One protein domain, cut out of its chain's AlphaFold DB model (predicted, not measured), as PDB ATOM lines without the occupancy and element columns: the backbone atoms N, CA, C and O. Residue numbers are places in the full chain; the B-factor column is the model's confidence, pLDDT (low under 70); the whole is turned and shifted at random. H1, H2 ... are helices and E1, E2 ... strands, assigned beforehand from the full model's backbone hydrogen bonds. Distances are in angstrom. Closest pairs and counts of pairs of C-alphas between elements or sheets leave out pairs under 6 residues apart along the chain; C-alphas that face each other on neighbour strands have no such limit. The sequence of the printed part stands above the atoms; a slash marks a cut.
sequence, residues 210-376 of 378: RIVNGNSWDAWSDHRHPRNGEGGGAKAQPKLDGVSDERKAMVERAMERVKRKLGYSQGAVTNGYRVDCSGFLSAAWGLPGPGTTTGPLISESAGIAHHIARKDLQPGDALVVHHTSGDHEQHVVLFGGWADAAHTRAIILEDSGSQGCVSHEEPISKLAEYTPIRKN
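What this domain is: This is residues 210 to 376 of the 378 residues of an uncharacterized protein of Streptomyces sp. 4121.5 (UniProt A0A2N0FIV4). A strongly twisted sheet of six strands has H1 and H2 packed over one face, with the small hairpin E1 and E2 at one end, next to H2. A long opening stretch, residues 210 to 244, runs round the outside, pairing briefly with E1 and with the edge strand E7. The printed part has 167 residues, with four named helices and eight named strands in the order H1 E1 E2 H2 H3 E3 E4 E5 E6 E7 H4 E8; the sheet, E3 E8 E4 E5 E6 E7, is antiparallel. The class is mixed, helices and strands, with under half of the residues in named elements. The whole is compact, with a radius of gyration of the C-alphas of 14.8 A and spans of 46 by 33 by 28 A.

How they stand to each other: Residues 210 to 211 pair antiparallel with residues 268 to 269 of E1, residues 265 to 270. E1 forms a hairpin with E2, residues 273 to 275, where N 265 and O 275 are 2.7 A apart. H1, residues 245 to 259, touches H2, residues 277 to 284, at a steep tilt of 51 degrees, opposite ways; the closest C-alphas are those of Met 250 and Ala 284, 4.6 A apart. In the sheet, E3, residues 305 to 307, is the antiparallel neighbour of E8, residues 371 to 375, with N 374 and O 306 at 2.8 A. E4, residues 318 to 322, E5, residues 330 to 338, E6, residues 345 to 352, and E7, residues 356 to 363, form a meander, each strand the antiparallel neighbour of the one before; N 319 and O 333, N 334 and O 349, and N 348 and O 360 are 2.9, 2.8 and 2.8 A apart. E8 is also the antiparallel neighbour of E4, with N 371 and O 320 within hydrogen-bond range at 2.7 A. H1 and H2 are on the same face of the sheet, at heights of 9.4 A and 7.6 A. H3, residues 294 to 298, is only just over E4, with 3 of its C-alphas falling on that strand. H4, residues 364 to 367, is on the opposite face from H1, over none of the strands. Every O i to N i+4 pair is within hydrogen-bond range in H1, H2 and H3; H4 is too short for one.

Where its parts are: H1 begins at C-alpha 245 (39.578, -17.316, 43.782) and is 20.1 A long. E5, E6 and E7 measure 23.2, 19.1 and 19.7 A, and bend at residues 335, 349 and 359. E8 ends at C-alpha 375 (31.235, -5.798, 42.524).

The domain as a whole: The C-alphas farthest apart, of Asn 215 and Ala 342, are 47.2 A apart. The printed part has no cut, and no link is long. Residues 323 to 329 have pLDDT under 70.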
ATOM      1  N   ARG A 210      36.527  -6.176  16.250       93.19
ATOM      2  CA  ARG A 210      35.466  -5.700  15.364       93.19
ATOM      3  C   ARG A 210      35.109  -4.271  15.730       93.19
ATOM      4  O   ARG A 210      34.900  -3.976  16.906       93.19
ATOM      5  N   ILE A 211      35.014  -3.408  14.726       92.25
ATOM      6  CA  ILE A 211      34.433  -2.076  14.891       92.25
ATOM      7  C   ILE A 211      32.914  -2.249  14.934       92.25
ATOM      8  O   ILE A 211      32.323  -2.812  14.016       92.25
ATOM      9  N   VAL A 212      32.307  -1.829  16.038       89.06
ATOM     10  CA  VAL A 212      30.867  -1.941  16.310       89.06
ATOM     11  C   VAL A 212      30.172  -0.582  16.325       89.06
ATOM     12  O   VAL A 212      28.950  -0.526  16.237       89.06
ATOM     13  N   ASN A 213      30.936   0.508  16.431       86.56
ATOM     14  CA  ASN A 213      30.435   1.871  16.326       86.56
ATOM     15  C   ASN A 213      31.474   2.758  15.621       86.56
ATOM     16  O   ASN A 213      32.660   2.712  15.949       86.56
ATOM     17  N   GLY A 214      31.022   3.565  14.663       87.81
ATOM     18  CA  GLY A 214      31.887   4.334  13.769       87.81
ATOM     19  C   GLY A 214      32.442   3.516  12.597       87.81
ATOM     20  O   GLY A 214      32.151   2.334  12.431       87.81
ATOM     21  N   ASN A 215      33.232   4.174  11.747       88.81
ATOM     22  CA  ASN A 215      33.790   3.588  10.521       88.81
ATOM     23  C   ASN A 215      35.264   3.159  10.652       88.81
ATOM     24  O   ASN A 215      35.850   2.661   9.694       88.81
ATOM     25  N   SER A 216      35.886   3.385  11.811       91.50
ATOM     26  CA  SER A 216      37.297   3.093  12.060       91.50
ATOM     27  C   SER A 216      37.607   3.051  13.561       91.50
ATOM     28  O   SER A 216      36.789   3.462  14.383       91.50
ATOM     29  N   TRP A 217      38.804   2.569  13.914       92.62
ATOM     30  CA  TRP A 217      39.306   2.471  15.295       92.62
ATOM     31  C   TRP A 217      39.190   3.783  16.085       92.62
ATOM     32  O   TRP A 217      38.785   3.773  17.246       92.62
ATOM     33  N   ASP A 218      39.510   4.902  15.437       93.25
ATOM     34  CA  ASP A 218      39.576   6.232  16.044       93.25
ATOM     35  C   ASP A 218      38.347   7.096  15.709       93.25
ATOM     36  O   ASP A 218      38.335   8.274  16.026       93.25
ATOM     37  N   ALA A 219      37.286   6.545  15.101       90.12
ATOM     38  CA  ALA A 219      36.119   7.325  14.653       90.12
ATOM     39  C   ALA A 219      35.381   8.090  15.775       90.12
ATOM     40  O   ALA A 219      34.546   8.948  15.496       90.12
ATOM     41  N   TRP A 220      35.660   7.756  17.034       86.62
ATOM     42  CA  TRP A 220      35.100   8.373  18.235       86.62
ATOM     43  C   TRP A 220      35.949   9.543  18.770       86.62
ATOM     44  O   TRP A 220      35.565  10.148  19.768       86.62
ATOM     45  N   SER A 221      37.091   9.847  18.145       87.31
ATOM     46  CA  SER A 221      38.034  10.872  18.595       87.31
ATOM     47  C   SER A 221      38.671  11.627  17.421       87.31
ATOM     48  O   SER A 221      38.610  11.198  16.272       87.31
ATOM     49  N   ASP A 222      39.280  12.775  17.704       90.31
ATOM     50  CA  ASP A 222      39.974  13.627  16.728       90.31
ATOM     51  C   ASP A 222      41.473  13.300  16.583       90.31
ATOM     52  O   ASP A 222      42.159  13.851  15.719       90.31
ATOM     53  N   HIS A 223      41.986  12.381  17.401       88.75
ATOM     54  CA  HIS A 223      43.381  11.957  17.408       88.75
ATOM     55  C   HIS A 223      43.518  10.431  17.442       88.75
ATOM     56  O   HIS A 223      42.568   9.690  17.692       88.75
ATOM     57  N   ARG A 224      44.732   9.952  17.157       94.31
ATOM     58  CA  ARG A 224      45.073   8.525  17.130       94.31
ATOM     59  C   ARG A 224      45.244   7.974  18.545       94.31
ATOM     60  O   ARG A 224      45.991   8.546  19.334       94.31
ATOM     61  N   HIS A 225      44.684   6.795  18.787       93.69
ATOM     62  CA  HIS A 225      44.848   6.024  20.019       93.69
ATOM     63  C   HIS A 225      45.710   4.777  19.770       93.69
ATOM     64  O   HIS A 225      45.866   4.351  18.617       93.69
ATOM     65  N   PRO A 226      46.301   4.174  20.819       94.12
ATOM     66  CA  PRO A 226      46.971   2.886  20.698       94.12
ATOM     67  C   PRO A 226      46.028   1.843  20.098       94.12
ATOM     68  O   PRO A 226      44.865   1.746  20.499       94.12
ATOM     69  N   ARG A 227      46.528   1.064  19.139       94.38
ATOM     70  CA  ARG A 227      45.833  -0.111  18.590       94.38
ATOM     71  C   ARG A 227      46.167  -1.358  19.399       94.38
ATOM     72  O   ARG A 227      47.080  -1.344  20.223       94.38
ATOM     73  N   ASN A 228      45.442  -2.452  19.176       93.00
ATOM     74  CA  ASN A 228      45.821  -3.714  19.806       93.00
ATOM     75  C   ASN A 228      47.237  -4.140  19.372       93.00
ATOM     76  O   ASN A 228      47.604  -4.007  18.207       93.00
ATOM     77  N   GLY A 229      48.042  -4.574  20.344       91.31
ATOM     78  CA  GLY A 229      49.488  -4.767  20.226       91.31
ATOM     79  C   GLY A 229      50.324  -3.557  20.680       91.31
ATOM     80  O   GLY A 229      51.492  -3.725  21.035       91.31
ATOM     81  N   GLU A 230      49.738  -2.357  20.738       93.69
ATOM     82  CA  GLU A 230      50.418  -1.100  21.100       93.69
ATOM     83  C   GLU A 230      50.141  -0.637  22.539       93.69
ATOM     84  O   GLU A 230      50.706   0.366  22.975       93.69
ATOM     85  N   GLY A 231      49.292  -1.350  23.282       95.25
ATOM     86  CA  GLY A 231      49.006  -1.049  24.681       95.25
ATOM     87  C   GLY A 231      50.253  -1.067  25.574       95.25
ATOM     88  O   GLY A 231      51.243  -1.762  25.312       95.25
ATOM     89  N   GLY A 232      50.192  -0.320  26.677       94.50
ATOM     90  CA  GLY A 232      51.305  -0.120  27.605       94.50
ATOM     91  C   GLY A 232      51.826  -1.401  28.263       94.50
ATOM     92  O   GLY A 232      52.976  -1.426  28.708       94.50
ATOM     93  N   GLY A 233      51.020  -2.464  28.292       96.19
ATOM     94  CA  GLY A 233      51.420  -3.784  28.758       96.19
ATOM     95  C   GLY A 233      51.664  -3.861  30.264       96.19
ATOM     96  O   GLY A 233      51.330  -2.956  31.029       96.19
ATOM     97  N   ALA A 234      52.238  -4.980  30.710       97.12
ATOM     98  CA  ALA A 234      52.468  -5.216  32.130       97.12
ATOM     99  C   ALA A 234      53.737  -4.503  32.623       97.12
ATOM    100  O   ALA A 234      54.840  -5.015  32.428       97.12
ATOM    101  N   LYS A 235      53.591  -3.345  33.282       97.44
ATOM    102  CA  LYS A 235      54.696  -2.618  33.947       97.44
ATOM    103  C   LYS A 235      54.770  -2.916  35.446       97.44
ATOM    104  O   LYS A 235      55.841  -2.812  36.030       97.44
ATOM    105  N   ALA A 236      53.654  -3.319  36.055       96.62
ATOM    106  CA  ALA A 236      53.583  -3.782  37.440       96.62
ATOM    107  C   ALA A 236      52.742  -5.063  37.549       96.62
ATOM    108  O   ALA A 236      51.767  -5.238  36.816       96.62
ATOM    109  N   GLN A 237      53.114  -5.967  38.457       97.06
ATOM    110  CA  GLN A 237      52.379  -7.214  38.688       97.06
ATOM    111  C   GLN A 237      51.436  -7.065  39.890       97.06
ATOM    112  O   GLN A 237      51.913  -6.663  40.951       97.06
ATOM    113  N   PRO A 238      50.141  -7.413  39.756       96.94
ATOM    114  CA  PRO A 238      49.185  -7.390  40.863       96.94
ATOM    115  C   PRO A 238      49.624  -8.247  42.058       96.94
ATOM    116  O   PRO A 238      50.285  -9.274  41.889       96.94
ATOM    117  N   LYS A 239      49.224  -7.849  43.268       93.00
ATOM    118  CA  LYS A 239      49.494  -8.591  44.510       93.00
ATOM    119  C   LYS A 239      48.275  -9.431  44.866       93.00
ATOM    120  O   LYS A 239      47.282  -8.895  45.343       93.00
ATOM    121  N   LEU A 240      48.347 -10.734  44.602       94.25
ATOM    122  CA  LEU A 240      47.216 -11.666  44.742       94.25
ATOM    123  C   LEU A 240      47.379 -12.648  45.912       94.25
ATOM    124  O   LEU A 240      46.635 -13.619  46.014       94.25
ATOM    125  N   ASP A 241      48.340 -12.413  46.800       90.38
ATOM    126  CA  ASP A 241      48.540 -13.263  47.969       90.38
ATOM    127  C   ASP A 241      47.345 -13.143  48.924       90.38
ATOM    128  O   ASP A 241      46.941 -12.044  49.305       90.38
ATOM    129  N   GLY A 242      46.751 -14.281  49.294       91.88
ATOM    130  CA  GLY A 242      45.618 -14.336  50.222       91.88
ATOM    131  C   GLY A 242      44.287 -13.794  49.681       91.88
ATOM    132  O   GLY A 242      43.345 -13.641  50.457       91.88
ATOM    133  N   VAL A 243      44.178 -13.501  48.379       93.44
ATOM    134  CA  VAL A 243      42.904 -13.094  47.757       93.44
ATOM    135  C   VAL A 243      42.038 -14.315  47.432       93.44
ATOM    136  O   VAL A 243      42.564 -15.402  47.203       93.44
ATOM    137  N   SER A 244      40.712 -14.145  47.384       95.12
ATOM    138  CA  SER A 244      39.809 -15.238  46.993       95.12
ATOM    139  C   SER A 244      39.974 -15.625  45.521       95.12
ATOM    140  O   SER A 244      40.420 -14.817  44.698       95.12
ATOM    141  N   ASP A 245      39.543 -16.836  45.165       94.50
ATOM    142  CA  ASP A 245      39.578 -17.316  43.782       94.50
ATOM    143  C   ASP A 245      38.754 -16.424  42.839       94.50
ATOM    144  O   ASP A 245      39.165 -16.186  41.705       94.50
ATOM    145  N   GLU A 246      37.637 -15.848  43.302       94.75
ATOM    146  CA  GLU A 246      36.860 -14.879  42.519       94.75
ATOM    147  C   GLU A 246      37.679 -13.635  42.175       94.75
ATOM    148  O   GLU A 246      37.673 -13.184  41.029       94.75
ATOM    149  N   ARG A 247      38.402 -13.084  43.153       96.62
ATOM    150  CA  ARG A 247      39.233 -11.890  42.959       96.62
ATOM    151  C   ARG A 247      40.412 -12.173  42.052       96.62
ATOM    152  O   ARG A 247      40.707 -11.384  41.155       96.62
ATOM    153  N   LYS A 248      41.053 -13.322  42.258       95.94
ATOM    154  CA  LYS A 248      42.140 -13.796  41.409       95.94
ATOM    155  C   LYS A 248      41.670 -13.926  39.961       95.94
ATOM    156  O   LYS A 248      42.290 -13.340  39.080       95.94
ATOM    157  N   ALA A 249      40.526 -14.570  39.733       95.50
ATOM    158  CA  ALA A 249      39.919 -14.688  38.412       95.50
ATOM    159  C   ALA A 249      39.649 -13.317  37.766       95.50
ATOM    160  O   ALA A 249      39.981 -13.117  36.597       95.50
ATOM    161  N   MET A 250      39.111 -12.343  38.515       97.19
ATOM    162  CA  MET A 250      38.883 -10.990  37.985       97.19
ATOM    163  C   MET A 250      40.173 -10.313  37.521       97.19
ATOM    164  O   MET A 250      40.237  -9.767  36.417       97.19
ATOM    165  N   VAL A 251      41.205 -10.345  38.366       98.00
ATOM    166  CA  VAL A 251      42.482  -9.695  38.065       98.00
ATOM    167  C   VAL A 251      43.220 -10.426  36.944       98.00
ATOM    168  O   VAL A 251      43.849  -9.784  36.108       98.00
ATOM    169  N   GLU A 252      43.117 -11.750  36.858       96.00
ATOM    170  CA  GLU A 252      43.732 -12.515  35.776       96.00
ATOM    171  C   GLU A 252      43.090 -12.235  34.409       96.00
ATOM    172  O   GLU A 252      43.826 -12.068  33.434       96.00
ATOM    173  N   ARG A 253      41.759 -12.074  34.329       96.44
ATOM    174  CA  ARG A 253      41.075 -11.617  33.097       96.44
ATOM    175  C   ARG A 253      41.579 -10.252  32.643       96.44
ATOM    176  O   ARG A 253      41.859 -10.048  31.463       96.44
ATOM    177  N   ALA A 254      41.723  -9.320  33.584       97.75
ATOM    178  CA  ALA A 254      42.285  -8.003  33.310       97.75
ATOM    179  C   ALA A 254      43.739  -8.109  32.816       97.75
ATOM    180  O   ALA A 254      44.101  -7.539  31.785       97.75
ATOM    181  N   MET A 255      44.562  -8.914  33.496       97.50
ATOM    182  CA  MET A 255      45.954  -9.144  33.114       97.50
ATOM    183  C   MET A 255      46.107  -9.832  31.759       97.50
ATOM    184  O   MET A 255      47.117  -9.615  31.095       97.50
ATOM    185  N   GLU A 256      45.150 -10.648  31.317       95.44
ATOM    186  CA  GLU A 256      45.182 -11.226  29.975       95.44
ATOM    187  C   GLU A 256      45.094 -10.138  28.896       95.44
ATOM    188  O   GLU A 256      45.896 -10.141  27.959       95.44
ATOM    189  N   ARG A 257      44.208  -9.152  29.075       96.69
ATOM    190  CA  ARG A 257      44.090  -7.986  28.179       96.69
ATOM    191  C   ARG A 257      45.348  -7.113  28.221       96.69
ATOM    192  O   ARG A 257      45.859  -6.722  27.174       96.69
ATOM    193  N   VAL A 258      45.910  -6.894  29.414       97.75
ATOM    194  CA  VAL A 258      47.188  -6.177  29.598       97.75
ATOM    195  C   VAL A 258      48.339  -6.891  28.886       97.75
ATOM    196  O   VAL A 258      49.104  -6.263  28.162       97.75
ATOM    197  N   LYS A 259      48.472  -8.214  29.037       95.62
ATOM    198  CA  LYS A 259      49.542  -8.997  28.390       95.62
ATOM    199  C   LYS A 259      49.413  -9.010  26.869       95.62
ATOM    200  O   LYS A 259      50.432  -8.985  26.186       95.62
ATOM    201  N   ARG A 260      48.180  -8.998  26.356       94.62
ATOM    202  CA  ARG A 260      47.877  -8.839  24.927       94.62
ATOM    203  C   ARG A 260      48.100  -7.418  24.413       94.62
ATOM    204  O   ARG A 260      48.046  -7.206  23.208       94.62
ATOM    205  N   LYS A 261      48.390  -6.456  25.299       95.62
ATOM    206  CA  LYS A 261      48.622  -5.049  24.951       95.62
ATOM    207  C   LYS A 261      47.491  -4.494  24.089       95.62
ATOM    208  O   LYS A 261      47.745  -3.882  23.053       95.62
ATOM    209  N   LEU A 262      46.245  -4.759  24.482       96.50
ATOM    210  CA  LEU A 262      45.113  -4.175  23.767       96.50
ATOM    211  C   LEU A 262      45.243  -2.643  23.743       96.50
ATOM    212  O   LEU A 262      45.821  -2.046  24.650       96.50
ATOM    213  N   GLY A 263      44.763  -2.034  22.667       95.88
ATOM    214  CA  GLY A 263      44.714  -0.589  22.501       95.88
ATOM    215  C   GLY A 263      43.522   0.014  23.236       95.88
ATOM    216  O   GLY A 263      42.984  -0.635  24.119       95.88
ATOM    217  N   TYR A 264      43.083   1.205  22.821       95.81
ATOM    218  CA  TYR A 264      41.851   1.834  23.307       95.81
ATOM    219  C   TYR A 264      40.981   2.336  22.146       95.81
ATOM    220  O   TYR A 264      41.445   3.083  21.283       95.81
ATOM    221  N   SER A 265      39.707   1.951  22.134       95.06
ATOM    222  CA  SER A 265      38.676   2.457  21.231       95.06
ATOM    223  C   SER A 265      37.267   2.293  21.813       95.06
ATOM    224  O   SER A 265      36.811   1.180  22.079       95.06
ATOM    225  N   GLN A 266      36.515   3.397  21.883       92.44
ATOM    226  CA  GLN A 266      35.091   3.377  22.268       92.44
ATOM    227  C   GLN A 266      34.179   2.771  21.183       92.44
ATOM    228  O   GLN A 266      32.990   2.548  21.411       92.44
ATOM    229  N   GLY A 267      34.725   2.511  19.991       90.62
ATOM    230  CA  GLY A 267      34.009   1.944  18.851       90.62
ATOM    231  C   GLY A 267      34.303   0.470  18.584       90.62
ATOM    232  O   GLY A 267      33.771  -0.075  17.619       90.62
ATOM    233  N   ALA A 268      35.140  -0.189  19.393       93.88
ATOM    234  CA  ALA A 268      35.643  -1.531  19.106       93.88
ATOM    235  C   ALA A 268      35.279  -2.566  20.181       93.88
ATOM    236  O   ALA A 268      35.196  -2.264  21.370       93.88
ATOM    237  N   VAL A 269      35.130  -3.823  19.756       95.62
ATOM    238  CA  VAL A 269      34.960  -5.002  20.616       95.62
ATOM    239  C   VAL A 269      36.045  -6.025  20.300       95.62
ATOM    240  O   VAL A 269      36.290  -6.331  19.136       95.62
ATOM    241  N   THR A 270      36.672  -6.574  21.340       94.62
ATOM    242  CA  THR A 270      37.655  -7.664  21.267       94.62
ATOM    243  C   THR A 270      37.344  -8.695  22.346       94.62
ATOM    244  O   THR A 270      37.121  -8.335  23.508       94.62
ATOM    245  N   ASN A 271      37.329  -9.979  21.975       93.88
ATOM    246  CA  ASN A 271      37.050 -11.083  22.895       93.88
ATOM    247  C   ASN A 271      35.705 -10.938  23.634       93.88
ATOM    248  O   ASN A 271      35.584 -11.214  24.825       93.88
ATOM    249  N   GLY A 272      34.689 -10.439  22.923       94.56
ATOM    250  CA  GLY A 272      33.333 -10.266  23.446       94.56
ATOM    251  C   GLY A 272      33.100  -9.022  24.304       94.56
ATOM    252  O   GLY A 272      31.970  -8.824  24.730       94.56
ATOM    253  N   TYR A 273      34.109  -8.173  24.526       97.25
ATOM    254  CA  TYR A 273      33.999  -6.956  25.343       97.25
ATOM    255  C   TYR A 273      34.529  -5.720  24.625       97.25
ATOM    256  O   TYR A 273      35.449  -5.827  23.810       97.25
ATOM    257  N   ARG A 274      33.984  -4.545  24.962       96.62
ATOM    258  CA  ARG A 274      34.494  -3.272  24.432       96.62
ATOM    259  C   ARG A 274      35.958  -3.041  24.820       96.62
ATOM    260  O   ARG A 274      36.425  -3.543  25.847       96.62
ATOM    261  N   VAL A 275      36.680  -2.316  23.973       95.25
ATOM    262  CA  VAL A 275      38.094  -1.954  24.167       95.25
ATOM    263  C   VAL A 275      38.185  -0.530  24.731       95.25
ATOM    264  O   VAL A 275      38.812   0.349  24.160       95.25
ATOM    265  N   ASP A 276      37.454  -0.283  25.814       95.25
ATOM    266  CA  ASP A 276      37.424   0.992  26.533       95.25
ATOM    267  C   ASP A 276      37.509   0.739  28.046       95.25
ATOM    268  O   ASP A 276      37.445  -0.410  28.490       95.25
ATOM    269  N   CYS A 277      37.619   1.796  28.855       95.06
ATOM    270  CA  CYS A 277      37.836   1.680  30.302       95.06
ATOM    271  C   CYS A 277      36.756   0.835  31.013       95.06
ATOM    272  O   CYS A 277      37.054  -0.057  31.811       95.06
ATOM    273  N   SER A 278      35.482   1.048  30.681       94.25
ATOM    274  CA  SER A 278      34.362   0.318  31.292       94.25
ATOM    275  C   SER A 278      34.136  -1.071  30.683       94.25
ATOM    276  O   SER A 278      33.676  -1.985  31.375       94.25
ATOM    277  N   GLY A 279      34.521  -1.278  29.423       96.44
ATOM    278  CA  GLY A 279      34.608  -2.582  28.771       96.44
ATOM    279  C   GLY A 279      35.698  -3.458  29.386       96.44
ATOM    280  O   GLY A 279      35.460  -4.639  29.648       96.44
ATOM    281  N   PHE A 280      36.847  -2.865  29.715       98.00
ATOM    282  CA  PHE A 280      37.938  -3.508  30.441       98.00
ATOM    283  C   PHE A 280      37.480  -4.005  31.815       98.00
ATOM    284  O   PHE A 280      37.633  -5.192  32.122       98.00
ATOM    285  N   LEU A 281      36.837  -3.142  32.610       98.06
ATOM    286  CA  LEU A 281      36.303  -3.556  33.907       98.06
ATOM    287  C   LEU A 281      35.188  -4.605  33.764       98.06
ATOM    288  O   LEU A 281      35.148  -5.574  34.522       98.06
ATOM    289  N   SER A 282      34.308  -4.456  32.769       97.56
ATOM    290  CA  SER A 282      33.240  -5.428  32.495       97.56
ATOM    291  C   SER A 282      33.791  -6.823  32.195       97.56
ATOM    292  O   SER A 282      33.240  -7.812  32.686       97.56
ATOM    293  N   ALA A 283      34.886  -6.902  31.433       97.06
ATOM    294  CA  ALA A 283      35.591  -8.149  31.153       97.06
ATOM    295  C   ALA A 283      36.209  -8.741  32.427       97.06
ATOM    296  O   ALA A 283      35.999  -9.916  32.727       97.06
ATOM    297  N   ALA A 284      36.905  -7.919  33.221       97.38
ATOM    298  CA  ALA A 284      37.485  -8.342  34.496       97.38
ATOM    299  C   ALA A 284      36.413  -8.935  35.429       97.38
ATOM    300  O   ALA A 284      36.539 -10.043  35.948       97.38
ATOM    301  N   TRP A 285      35.279  -8.254  35.570       97.12
ATOM    302  CA  TRP A 285      34.178  -8.681  36.432       97.12
ATOM    303  C   TRP A 285      33.291  -9.793  35.858       97.12
ATOM    304  O   TRP A 285      32.399 -10.272  36.566       97.12
ATOM    305  N   GLY A 286      33.527 -10.239  34.619       94.69
ATOM    306  CA  GLY A 286      32.718 -11.279  33.971       94.69
ATOM    307  C   GLY A 286      31.264 -10.850  33.734       94.69
ATOM    308  O   GLY A 286      30.333 -11.663  33.793       94.69
ATOM    309  N   LEU A 287      31.029  -9.555  33.507       94.94
ATOM    310  CA  LEU A 287      29.697  -9.046  33.172       94.94
ATOM    311  C   LEU A 287      29.246  -9.590  31.803       94.94
ATOM    312  O   LEU A 287      30.088 -10.031  31.020       94.94
ATOM    313  N   PRO A 288      27.939  -9.620  31.487       93.19
ATOM    314  CA  PRO A 288      27.491  -9.982  30.143       93.19
ATOM    315  C   PRO A 288      28.145  -9.085  29.079       93.19
ATOM    316  O   PRO A 288      28.197  -7.866  29.247       93.19
ATOM    317  N   GLY A 289      28.647  -9.685  27.996       89.81
ATOM    318  CA  GLY A 289      29.209  -8.949  26.860       89.81
ATOM    319  C   GLY A 289      28.137  -8.121  26.126       89.81
ATOM    320  O   GLY A 289      26.980  -8.540  26.095       89.81
ATOM    321  N   PRO A 290      28.480  -6.955  25.542       93.81
ATOM    322  CA  PRO A 290      29.821  -6.374  25.436       93.81
ATOM    323  C   PRO A 290      30.286  -5.589  26.678       93.81
ATOM    324  O   PRO A 290      31.304  -4.898  26.620       93.81
ATOM    325  N   GLY A 291      29.567  -5.705  27.797       91.88
ATOM    326  CA  GLY A 291      29.794  -4.962  29.032       91.88
ATOM    327  C   GLY A 291      28.822  -3.796  29.211       91.88
ATOM    328  O   GLY A 291      27.926  -3.576  28.398       91.88
ATOM    329  N   THR A 292      29.021  -3.022  30.275       90.12
ATOM    330  CA  THR A 292      28.235  -1.817  30.598       90.12
ATOM    331  C   THR A 292      29.100  -0.557  30.487       90.12
ATOM    332  O   THR A 292      30.297  -0.668  30.235       90.12
ATOM    333  N   THR A 293      28.516   0.631  30.629       88.94
ATOM    334  CA  THR A 293      29.237   1.914  30.689       88.94
ATOM    335  C   THR A 293      29.584   2.293  32.135       88.94
ATOM    336  O   THR A 293      29.149   1.638  33.084       88.94
ATOM    337  N   THR A 294      30.373   3.352  32.326       83.56
ATOM    338  CA  THR A 294      30.829   3.796  33.655       83.56
ATOM    339  C   THR A 294      29.687   4.245  34.576       83.56
ATOM    340  O   THR A 294      29.699   3.921  35.762       83.56
ATOM    341  N   GLY A 295      28.647   4.897  34.045       83.25
ATOM    342  CA  GLY A 295      27.489   5.356  34.830       83.25
ATOM    343  C   GLY A 295      26.791   4.245  35.640       83.25
ATOM    344  O   GLY A 295      26.661   4.364  36.858       83.25
ATOM    345  N   PRO A 296      26.378   3.123  35.022       83.81
ATOM    346  CA  PRO A 296      25.820   1.987  35.757       83.81
ATOM    347  C   PRO A 296      26.795   1.287  36.717       83.81
ATOM    348  O   PRO A 296      26.344   0.577  37.608       83.81
ATOM    349  N   LEU A 297      28.114   1.434  36.547       84.25
ATOM    350  CA  LEU A 297      29.099   0.841  37.462       84.25
ATOM    351  C   LEU A 297      29.177   1.610  38.786       84.25
ATOM    352  O   LEU A 297      29.328   0.986  39.833       84.25
ATOM    353  N   ILE A 298      29.065   2.941  38.740       82.31
ATOM    354  CA  ILE A 298      29.066   3.797  39.937       82.31
ATOM    355  C   ILE A 298      27.686   3.859  40.614       82.31
ATOM    356  O   ILE A 298      27.581   4.075  41.818       82.31
ATOM    357  N   SER A 299      26.604   3.660  39.859       83.88
ATOM    358  CA  SER A 299      25.246   3.733  40.396       83.88
ATOM    359  C   SER A 299      24.838   2.439  41.107       83.88
ATOM    360  O   SER A 299      24.580   1.421  40.465       83.88
ATOM    361  N   GLU A 300      24.690   2.482  42.435       86.25
ATOM    362  CA  GLU A 300      24.266   1.306  43.217       86.25
ATOM    363  C   GLU A 300      22.883   0.777  42.808       86.25
ATOM    364  O   GLU A 300      22.620  -0.425  42.902       86.25
ATOM    365  N   SER A 301      22.003   1.642  42.290       83.38
ATOM    366  CA  SER A 301      20.668   1.251  41.821       83.38
ATOM    367  C   SER A 301      20.704   0.332  40.596       83.38
ATOM    368  O   SER A 301      19.742  -0.397  40.358       83.38
ATOM    369  N   ALA A 302      21.814   0.303  39.851       86.50
ATOM    370  CA  ALA A 302      22.024  -0.660  38.775       86.50
ATOM    371  C   ALA A 302      22.279  -2.087  39.301       86.50
ATOM    372  O   ALA A 302      22.266  -3.043  38.525       86.50
ATOM    373  N   GLY A 303      22.544  -2.250  40.603       91.88
ATOM    374  CA  GLY A 303      22.753  -3.548  41.246       91.88
ATOM    375  C   GLY A 303      24.076  -4.233  40.887       91.88
ATOM    376  O   GLY A 303      24.295  -5.374  41.297       91.88
ATOM    377  N   ILE A 304      24.976  -3.564  40.158       92.75
ATOM    378  CA  ILE A 304      26.249  -4.141  39.694       92.75
ATOM    379  C   ILE A 304      27.321  -4.093  40.786       92.75
ATOM    380  O   ILE A 304      28.044  -5.073  40.983       92.75
ATOM    381  N   ALA A 305      27.423  -2.967  41.488       95.81
ATOM    382  CA  ALA A 305      28.431  -2.704  42.505       95.81
ATOM    383  C   ALA A 305      27.862  -1.834  43.638       95.81
ATOM    384  O   ALA A 305      26.769  -1.282  43.515       95.81
ATOM    385  N   HIS A 306      28.610  -1.737  44.735       95.25
ATOM    386  CA  HIS A 306      28.370  -0.817  45.848       95.25
ATOM    387  C   HIS A 306      29.650  -0.050  46.183       95.25
ATOM    388  O   HIS A 306      30.757  -0.529  45.907       95.25
ATOM    389  N   HIS A 307      29.515   1.125  46.792       95.75
ATOM    390  CA  HIS A 307      30.665   1.892  47.260       95.75
ATOM    391  C   HIS A 307      31.331   1.223  48.464       95.75
ATOM    392  O   HIS A 307      30.670   0.641  49.325       95.75
ATOM    393  N   ILE A 308      32.656   1.339  48.555       97.38
ATOM    394  CA  ILE A 308      33.431   0.876  49.713       97.38
ATOM    395  C   ILE A 308      34.343   1.986  50.228       97.38
ATOM    396  O   ILE A 308      34.706   2.911  49.500       97.38
ATOM    397  N   ALA A 309      34.770   1.890  51.487       95.31
ATOM    398  CA  ALA A 309      35.814   2.781  51.972       95.31
ATOM    399  C   ALA A 309      37.155   2.421  51.314       95.31
ATOM    400  O   ALA A 309      37.480   1.250  51.127       95.31
ATOM    401  N   ARG A 310      37.990   3.427  51.027       93.25
ATOM    402  CA  ARG A 310      39.306   3.228  50.388       93.25
ATOM    403  C   ARG A 310      40.214   2.269  51.161       93.25
ATOM    404  O   ARG A 310      40.944   1.493  50.557       93.25
ATOM    405  N   LYS A 311      40.142   2.292  52.494       93.88
ATOM    406  CA  LYS A 311      40.886   1.374  53.371       93.88
ATOM    407  C   LYS A 311      40.493  -0.099  53.192       93.88
ATOM    408  O   LYS A 311      41.264  -0.970  53.569       93.88
ATOM    409  N   ASP A 312      39.311  -0.364  52.635       96.25
ATOM    410  CA  ASP A 312      38.772  -1.710  52.451       96.25
ATOM    411  C   ASP A 312      39.059  -2.261  51.045       96.25
ATOM    412  O   ASP A 312      38.609  -3.368  50.740       96.25
ATOM    413  N   LEU A 313      39.792  -1.517  50.200       96.94
ATOM    414  CA  LEU A 313      40.207  -1.939  48.860       96.94
ATOM    415  C   LEU A 313      40.931  -3.288  48.891       96.94
ATOM    416  O   LEU A 313      41.872  -3.504  49.654       96.94
ATOM    417  N   GLN A 314      40.510  -4.173  47.996       97.50
ATOM    418  CA  GLN A 314      41.107  -5.477  47.746       97.50
ATOM    419  C   GLN A 314      41.277  -5.686  46.238       97.50
ATOM    420  O   GLN A 314      40.495  -5.137  45.456       97.50
ATOM    421  N   PRO A 315      42.256  -6.499  45.803       98.25
ATOM    422  CA  PRO A 315      42.434  -6.814  44.391       98.25
ATOM    423  C   PRO A 315      41.125  -7.248  43.713       98.25
ATOM    424  O   PRO A 315      40.355  -8.045  44.255       98.25
ATOM    425  N   GLY A 316      40.847  -6.686  42.540       97.69
ATOM    426  CA  GLY A 316      39.601  -6.903  41.802       97.69
ATOM    427  C   GLY A 316      38.479  -5.907  42.124       97.69
ATOM    428  O   GLY A 316      37.486  -5.877  41.399       97.69
ATOM    429  N   ASP A 317      38.614  -5.075  43.160       98.38
ATOM    430  CA  ASP A 317      37.771  -3.881  43.310       98.38
ATOM    431  C   ASP A 317      38.142  -2.829  42.249       98.38
ATOM    432  O   ASP A 317      39.201  -2.909  41.622       98.38
ATOM    433  N   ALA A 318      37.282  -1.832  42.044       98.12
ATOM    434  CA  ALA A 318      37.531  -0.762  41.087       98.12
ATOM    435  C   ALA A 318      37.526   0.613  41.750       98.12
ATOM    436  O   ALA A 318      36.952   0.828  42.816       98.12
ATOM    437  N   LEU A 319      38.188   1.548  41.088       97.12
ATOM    438  CA  LEU A 319      38.201   2.964  41.408       97.12
ATOM    439  C   LEU A 319      37.578   3.665  40.207       97.12
ATOM    440  O   LEU A 319      38.034   3.467  39.081       97.12
ATOM    441  N   VAL A 320      36.536   4.460  40.434       93.00
ATOM    442  CA  VAL A 320      35.800   5.142  39.367       93.00
ATOM    443  C   VAL A 320      35.743   6.635  39.633       93.00
ATOM    444  O   VAL A 320      35.480   7.055  40.754       93.00
ATOM    445  N   VAL A 321      35.970   7.443  38.609       86.19
ATOM    446  CA  VAL A 321      35.759   8.886  38.672       86.19
ATOM    447  C   VAL A 321      34.662   9.272  37.693       86.19
ATOM    448  O   VAL A 321      34.563   8.729  36.591       86.19
ATOM    449  N   HIS A 322      33.806  10.188  38.132       74.69
ATOM    450  CA  HIS A 322      32.739  10.760  37.332       74.69
ATOM    451  C   HIS A 322      32.733  12.266  37.570       74.69
ATOM    452  O   HIS A 322      32.214  12.729  38.586       74.69
ATOM    453  N   HIS A 323      33.319  13.034  36.653       62.00
ATOM    454  CA  HIS A 323      33.207  14.486  36.710       62.00
ATOM    455  C   HIS A 323      31.898  14.923  36.042       62.00
ATOM    456  O   HIS A 323      31.536  14.481  34.952       62.00
ATOM    457  N   THR A 324      31.151  15.794  36.718       51.41
ATOM    458  CA  THR A 324      29.810  16.231  36.303       51.41
ATOM    459  C   THR A 324      29.820  17.174  35.089       51.41
ATOM    460  O   THR A 324      28.750  17.530  34.578       51.41
ATOM    461  N   SER A 325      30.994  17.559  34.574       44.31
ATOM    462  CA  SER A 325      31.179  18.485  33.445       44.31
ATOM    463  C   SER A 325      30.908  17.886  32.058       44.31
ATOM    464  O   SER A 325      30.658  18.657  31.133       44.31
ATOM    465  N   GLY A 326      30.819  16.563  31.897       42.47
ATOM    466  CA  GLY A 326      30.416  15.936  30.629       42.47
ATOM    467  C   GLY A 326      30.769  14.450  30.535       42.47
ATOM    468  O   GLY A 326      31.548  13.934  31.329       42.47
ATOM    469  N   ASP A 327      30.220  13.754  29.536       43.53
ATOM    470  CA  ASP A 327      30.411  12.303  29.331       43.53
ATOM    471  C   ASP A 327      31.867  11.897  29.006       43.53
ATOM    472  O   ASP A 327      32.198  10.714  29.025       43.53
ATOM    473  N   HIS A 328      32.751  12.867  28.748       46.03
ATOM    474  CA  HIS A 328      34.161  12.658  28.396       46.03
ATOM    475  C   HIS A 328      35.122  12.605  29.596       46.03
ATOM    476  O   HIS A 328      36.310  12.365  29.404       46.03
ATOM    477  N   GLU A 329      34.634  12.800  30.822       62.06
ATOM    478  CA  GLU A 329      35.463  12.842  32.037       62.06
ATOM    479  C   GLU A 329      35.097  11.718  33.022       62.06
ATOM    480  O   GLU A 329      35.125  11.878  34.242       62.06
ATOM    481  N   GLN A 330      34.699  10.559  32.494       80.69
ATOM    482  CA  GLN A 330      34.477   9.358  33.293       80.69
ATOM    483  C   GLN A 330      35.598   8.369  33.029       80.69
ATOM    484  O   GLN A 330      35.871   8.023  31.880       80.69
ATOM    485  N   HIS A 331      36.214   7.870  34.094       90.50
ATOM    486  CA  HIS A 331      37.237   6.841  33.974       90.50
ATOM    487  C   HIS A 331      37.087   5.801  35.064       90.50
ATOM    488  O   HIS A 331      36.628   6.089  36.170       90.50
ATOM    489  N   VAL A 332      37.466   4.573  34.740       94.88
ATOM    490  CA  VAL A 332      37.422   3.470  35.683       94.88
ATOM    491  C   VAL A 332      38.666   2.620  35.548       94.88
ATOM    492  O   VAL A 332      39.094   2.283  34.445       94.88
ATOM    493  N   VAL A 333      39.228   2.263  36.696       97.38
ATOM    494  CA  VAL A 333      40.434   1.452  36.791       97.38
ATOM    495  C   VAL A 333      40.226   0.307  37.776       97.38
ATOM    496  O   VAL A 333      39.459   0.423  38.735       97.38
ATOM    497  N   LEU A 334      40.908  -0.813  37.550       98.62
ATOM    498  CA  LEU A 334      40.881  -1.969  38.440       98.62
ATOM    499  C   LEU A 334      42.036  -1.876  39.440       98.62
ATOM    500  O   LEU A 334      43.198  -1.718  39.062       98.62
ATOM    501  N   PHE A 335      41.730  -2.031  40.723       98.62
ATOM    502  CA  PHE A 335      42.733  -2.115  41.772       98.62
ATOM    503  C   PHE A 335      43.353  -3.519  41.788       98.62
ATOM    504  O   PHE A 335      42.672  -4.521  42.009       98.62
ATOM    505  N   GLY A 336      44.662  -3.600  41.550       98.06
ATOM    506  CA  GLY A 336      45.451  -4.836  41.535       98.06
ATOM    507  C   GLY A 336      46.146  -5.166  42.860       98.06
ATOM    508  O   GLY A 336      46.800  -6.203  42.955       98.06
ATOM    509  N   GLY A 337      46.029  -4.301  43.871       97.44
ATOM    510  CA  GLY A 337      46.671  -4.455  45.179       97.44
ATOM    511  C   GLY A 337      47.549  -3.264  45.557       97.44
ATOM    512  O   GLY A 337      47.887  -2.426  44.722       97.44
ATOM    513  N   TRP A 338      47.931  -3.187  46.830       96.94
ATOM    514  CA  TRP A 338      48.882  -2.183  47.306       96.94
ATOM    515  C   TRP A 338      50.303  -2.543  46.861       96.94
ATOM    516  O   TRP A 338      50.722  -3.695  46.973       96.94
ATOM    517  N   ALA A 339      51.039  -1.563  46.341       95.81
ATOM    518  CA  ALA A 339      52.429  -1.745  45.924       95.81
ATOM    519  C   ALA A 339      53.398  -1.695  47.117       95.81
ATOM    520  O   ALA A 339      54.476  -2.285  47.064       95.81
ATOM    521  N   ASP A 340      52.997  -1.031  48.205       94.50
ATOM    522  CA  ASP A 340      53.761  -0.904  49.444       94.50
ATOM    523  C   ASP A 340      52.895  -1.195  50.684       94.50
ATOM    524  O   ASP A 340      51.669  -1.076  50.655       94.50
ATOM    525  N   ALA A 341      53.543  -1.572  51.789       92.88
ATOM    526  CA  ALA A 341      52.869  -1.894  53.050       92.88
ATOM    527  C   ALA A 341      52.270  -0.665  53.764       92.88
ATOM    528  O   ALA A 341      51.446  -0.821  54.660       92.88
ATOM    529  N   ALA A 342      52.682   0.547  53.385       95.12
ATOM    530  CA  ALA A 342      52.157   1.797  53.933       95.12
ATOM    531  C   ALA A 342      50.876   2.263  53.214       95.12
ATOM    532  O   ALA A 342      50.298   3.282  53.591       95.12
ATOM    533  N   HIS A 343      50.432   1.525  52.191       95.62
ATOM    534  CA  HIS A 343      49.296   1.845  51.331       95.62
ATOM    535  C   HIS A 343      49.399   3.240  50.682       95.62
ATOM    536  O   HIS A 343      48.400   3.940  50.512       95.62
ATOM    537  N   THR A 344      50.611   3.657  50.297       95.06
ATOM    538  CA  THR A 344      50.835   4.954  49.627       95.06
ATOM    539  C   THR A 344      50.795   4.855  48.104       95.06
ATOM    540  O   THR A 344      50.486   5.836  47.419       95.06
ATOM    541  N   ARG A 345      51.050   3.663  47.561       97.31
ATOM    542  CA  ARG A 345      51.011   3.353  46.131       97.31
ATOM    543  C   ARG A 345      50.164   2.115  45.869       97.31
ATOM    544  O   ARG A 345      50.212   1.140  46.618       97.31
ATOM    545  N   ALA A 346      49.415   2.145  44.778       97.50
ATOM    546  CA  ALA A 346      48.570   1.055  44.318       97.50
ATOM    547  C   ALA A 346      49.053   0.544  42.961       97.50
ATOM    548  O   ALA A 346      49.519   1.327  42.137       97.50
ATOM    549  N   ILE A 347      48.906  -0.754  42.714       98.50
ATOM    550  CA  ILE A 347      48.985  -1.325  41.372       98.50
ATOM    551  C   ILE A 347      47.615  -1.160  40.730       98.50
ATOM    552  O   ILE A 347      46.612  -1.645  41.257       98.50
ATOM    553  N   ILE A 348      47.587  -0.490  39.590       98.38
ATOM    554  CA  ILE A 348      46.399  -0.192  38.810       98.38
ATOM    555  C   ILE A 348      46.485  -0.941  37.489       98.38
ATOM    556  O   ILE A 348      47.555  -1.023  36.883       98.38
ATOM    557  N   LEU A 349      45.366  -1.526  37.075       98.69
ATOM    558  CA  LEU A 349      45.190  -2.062  35.735       98.69
ATOM    559  C   LEU A 349      44.073  -1.277  35.066       98.69
ATOM    560  O   LEU A 349      42.989  -1.129  35.634       98.69
ATOM    561  N   GLU A 350      44.324  -0.806  33.859       96.75
ATOM    562  CA  GLU A 350      43.370   0.022  33.143       96.75
ATOM    563  C   GLU A 350      43.530  -0.103  31.637       96.75
ATOM    564  O   GLU A 350      44.562  -0.552  31.139       96.75
ATOM    565  N   ASP A 351      42.483   0.318  30.940       94.56
ATOM    566  CA  ASP A 351      42.509   0.622  29.522       94.56
ATOM    567  C   ASP A 351      42.211   2.114  29.374       94.56
ATOM    568  O   ASP A 351      41.134   2.567  29.774       94.56
ATOM    569  N   SER A 352      43.170   2.888  28.870       91.31
ATOM    570  CA  SER A 352      43.056   4.346  28.768       91.31
ATOM    571  C   SER A 352      43.342   4.838  27.358       91.31
ATOM    572  O   SER A 352      44.159   4.268  26.637       91.31
ATOM    573  N   GLY A 353      42.717   5.950  26.965       88.00
ATOM    574  CA  GLY A 353      42.911   6.518  25.628       88.00
ATOM    575  C   GLY A 353      44.379   6.800  25.288       88.00
ATOM    576  O   GLY A 353      44.803   6.631  24.149       88.00
ATOM    577  N   SER A 354      45.189   7.166  26.281       88.62
ATOM    578  CA  SER A 354      46.594   7.514  26.068       88.62
ATOM    579  C   SER A 354      47.542   6.314  26.055       88.62
ATOM    580  O   SER A 354      48.605   6.401  25.441       88.62
ATOM    581  N   GLN A 355      47.205   5.206  26.725       91.12
ATOM    582  CA  GLN A 355      48.133   4.081  26.914       91.12
ATOM    583  C   GLN A 355      47.603   2.728  26.434       91.12
ATOM    584  O   GLN A 355      48.386   1.781  26.379       91.12
ATOM    585  N   GLY A 356      46.322   2.611  26.086       94.50
ATOM    586  CA  GLY A 356      45.661   1.317  25.937       94.50
ATOM    587  C   GLY A 356      45.683   0.528  27.247       94.50
ATOM    588  O   GLY A 356      45.828   1.093  28.335       94.50
ATOM    589  N   CYS A 357      45.619  -0.796  27.142       97.50
ATOM    590  CA  CYS A 357      45.710  -1.695  28.282       97.50
ATOM    591  C   CYS A 357      47.115  -1.691  28.907       97.50
ATOM    592  O   CYS A 357      48.105  -2.091  28.281       97.50
ATOM    593  N   VAL A 358      47.190  -1.315  30.183       98.25
ATOM    594  CA  VAL A 358      48.425  -1.224  30.968       98.25
ATOM    595  C   VAL A 358      48.187  -1.675  32.409       98.25
ATOM    596  O   VAL A 358      47.104  -1.502  32.962       98.25
ATOM    597  N   SER A 359      49.213  -2.252  33.039       98.50
ATOM    598  CA  SER A 359      49.284  -2.342  34.501       98.50
ATOM    599  C   SER A 359      50.494  -1.573  35.012       98.50
ATOM    600  O   SER A 359      51.599  -1.763  34.506       98.50
ATOM    601  N   HIS A 360      50.322  -0.700  35.998       97.88
ATOM    602  CA  HIS A 360      51.397   0.132  36.541       97.88
ATOM    603  C   HIS A 360      51.144   0.490  38.004       97.88
ATOM    604  O   HIS A 360      50.068   0.252  38.539       97.88
ATOM    605  N   GLU A 361      52.150   1.052  38.667       97.88
ATOM    606  CA  GLU A 361      51.960   1.641  39.988       97.88
ATOM    607  C   GLU A 361      51.546   3.110  39.883       97.88
ATOM    608  O   GLU A 361      52.095   3.855  39.068       97.88
ATOM    609  N   GLU A 362      50.663   3.549  40.773       95.75
ATOM    610  CA  GLU A 362      50.255   4.946  40.920       95.75
ATOM    611  C   GLU A 362      50.200   5.324  42.414       95.75
ATOM    612  O   GLU A 362      49.698   4.541  43.229       95.75
ATOM    613  N   PRO A 363      50.705   6.504  42.828       96.31
ATOM    614  CA  PRO A 363      50.410   7.059  44.140       96.31
ATOM    615  C   PRO A 363      48.904   7.150  44.365       96.31
ATOM    616  O   PRO A 363      48.175   7.713  43.547       96.31
ATOM    617  N   ILE A 364      48.436   6.675  45.518       93.00
ATOM    618  CA  ILE A 364      47.007   6.694  45.842       93.00
ATOM    619  C   ILE A 364      46.439   8.121  45.893       93.00
ATOM    620  O   ILE A 364      45.253   8.325  45.648       93.00
ATOM    621  N   SER A 365      47.292   9.119  46.150       91.94
ATOM    622  CA  SER A 365      46.938  10.539  46.146       91.94
ATOM    623  C   SER A 365      46.464  11.048  44.784       91.94
ATOM    624  O   SER A 365      45.622  11.937  44.740       91.94
ATOM    625  N   LYS A 366      46.937  10.472  43.671       88.75
ATOM    626  CA  LYS A 366      46.437  10.814  42.328       88.75
ATOM    627  C   LYS A 366      45.071  10.203  42.017       88.75
ATOM    628  O   LYS A 366      44.413  10.629  41.081       88.75
ATOM    629  N   LEU A 367      44.642   9.230  42.817       89.62
ATOM    630  CA  LEU A 367      43.333   8.588  42.721       89.62
ATOM    631  C   LEU A 367      42.382   9.112  43.806       89.62
ATOM    632  O   LEU A 367      41.416   8.429  44.152       89.62
ATOM    633  N   ALA A 368      42.669  10.285  44.384       88.75
ATOM    634  CA  ALA A 368      41.893  10.865  45.479       88.75
ATOM    635  C   ALA A 368      40.432  11.125  45.084       88.75
ATOM    636  O   ALA A 368      39.538  10.840  45.877       88.75
ATOM    637  N   GLU A 369      40.205  11.585  43.851       87.56
ATOM    638  CA  GLU A 369      38.874  11.866  43.292       87.56
ATOM    639  C   GLU A 369      38.134  10.605  42.828       87.56
ATOM    640  O   GLU A 369      36.935  10.647  42.569       87.56
ATOM    641  N   TYR A 370      38.826   9.466  42.745       92.06
ATOM    642  CA  TYR A 370      38.203   8.209  42.362       92.06
ATOM    643  C   TYR A 370      37.477   7.603  43.556       92.06
ATOM    644  O   TYR A 370      38.079   7.341  44.600       92.06
ATOM    645  N   THR A 371      36.208   7.290  43.365       93.56
ATOM    646  CA  THR A 371      35.370   6.589  44.323       93.56
ATOM    647  C   THR A 371      35.628   5.078  44.246       93.56
ATOM    648  O   THR A 371      35.507   4.488  43.169       93.56
ATOM    649  N   PRO A 372      35.986   4.414  45.358       96.69
ATOM    650  CA  PRO A 372      36.127   2.962  45.394       96.69
ATOM    651  C   PRO A 372      34.772   2.252  45.306       96.69
ATOM    652  O   PRO A 372      33.847   2.560  46.061       96.69
ATOM    653  N   ILE A 373      34.680   1.250  44.436       97.31
ATOM    654  CA  ILE A 373      33.500   0.405  44.261       97.31
ATOM    655  C   ILE A 373      33.875  -1.075  44.256       97.31
ATOM    656  O   ILE A 373      34.959  -1.485  43.831       97.31
ATOM    657  N   ARG A 374      32.933  -1.898  44.703       97.88
ATOM    658  CA  ARG A 374      33.069  -3.346  44.783       97.88
ATOM    659  C   ARG A 374      31.915  -4.024  44.077       97.88
ATOM    660  O   ARG A 374      30.755  -3.713  44.334       97.88
ATOM    661  N   LYS A 375      32.236  -4.996  43.226       96.31
ATOM    662  CA  LYS A 375      31.235  -5.798  42.524       96.31
ATOM    663  C   LYS A 375      30.308  -6.511  43.519       96.31
ATOM    664  O   LYS A 375      30.767  -7.134  44.476       96.31
ATOM    665  N   ASN A 376      29.008  -6.487  43.248       94.44
ATOM    666  CA  ASN A 376      28.015  -7.261  43.985       94.44
ATOM    667  C   ASN A 376      28.075  -8.750  43.611       94.44
ATOM    668  O   ASN A 376      28.420  -9.118  42.479       94.44
TER     669      ASN A 376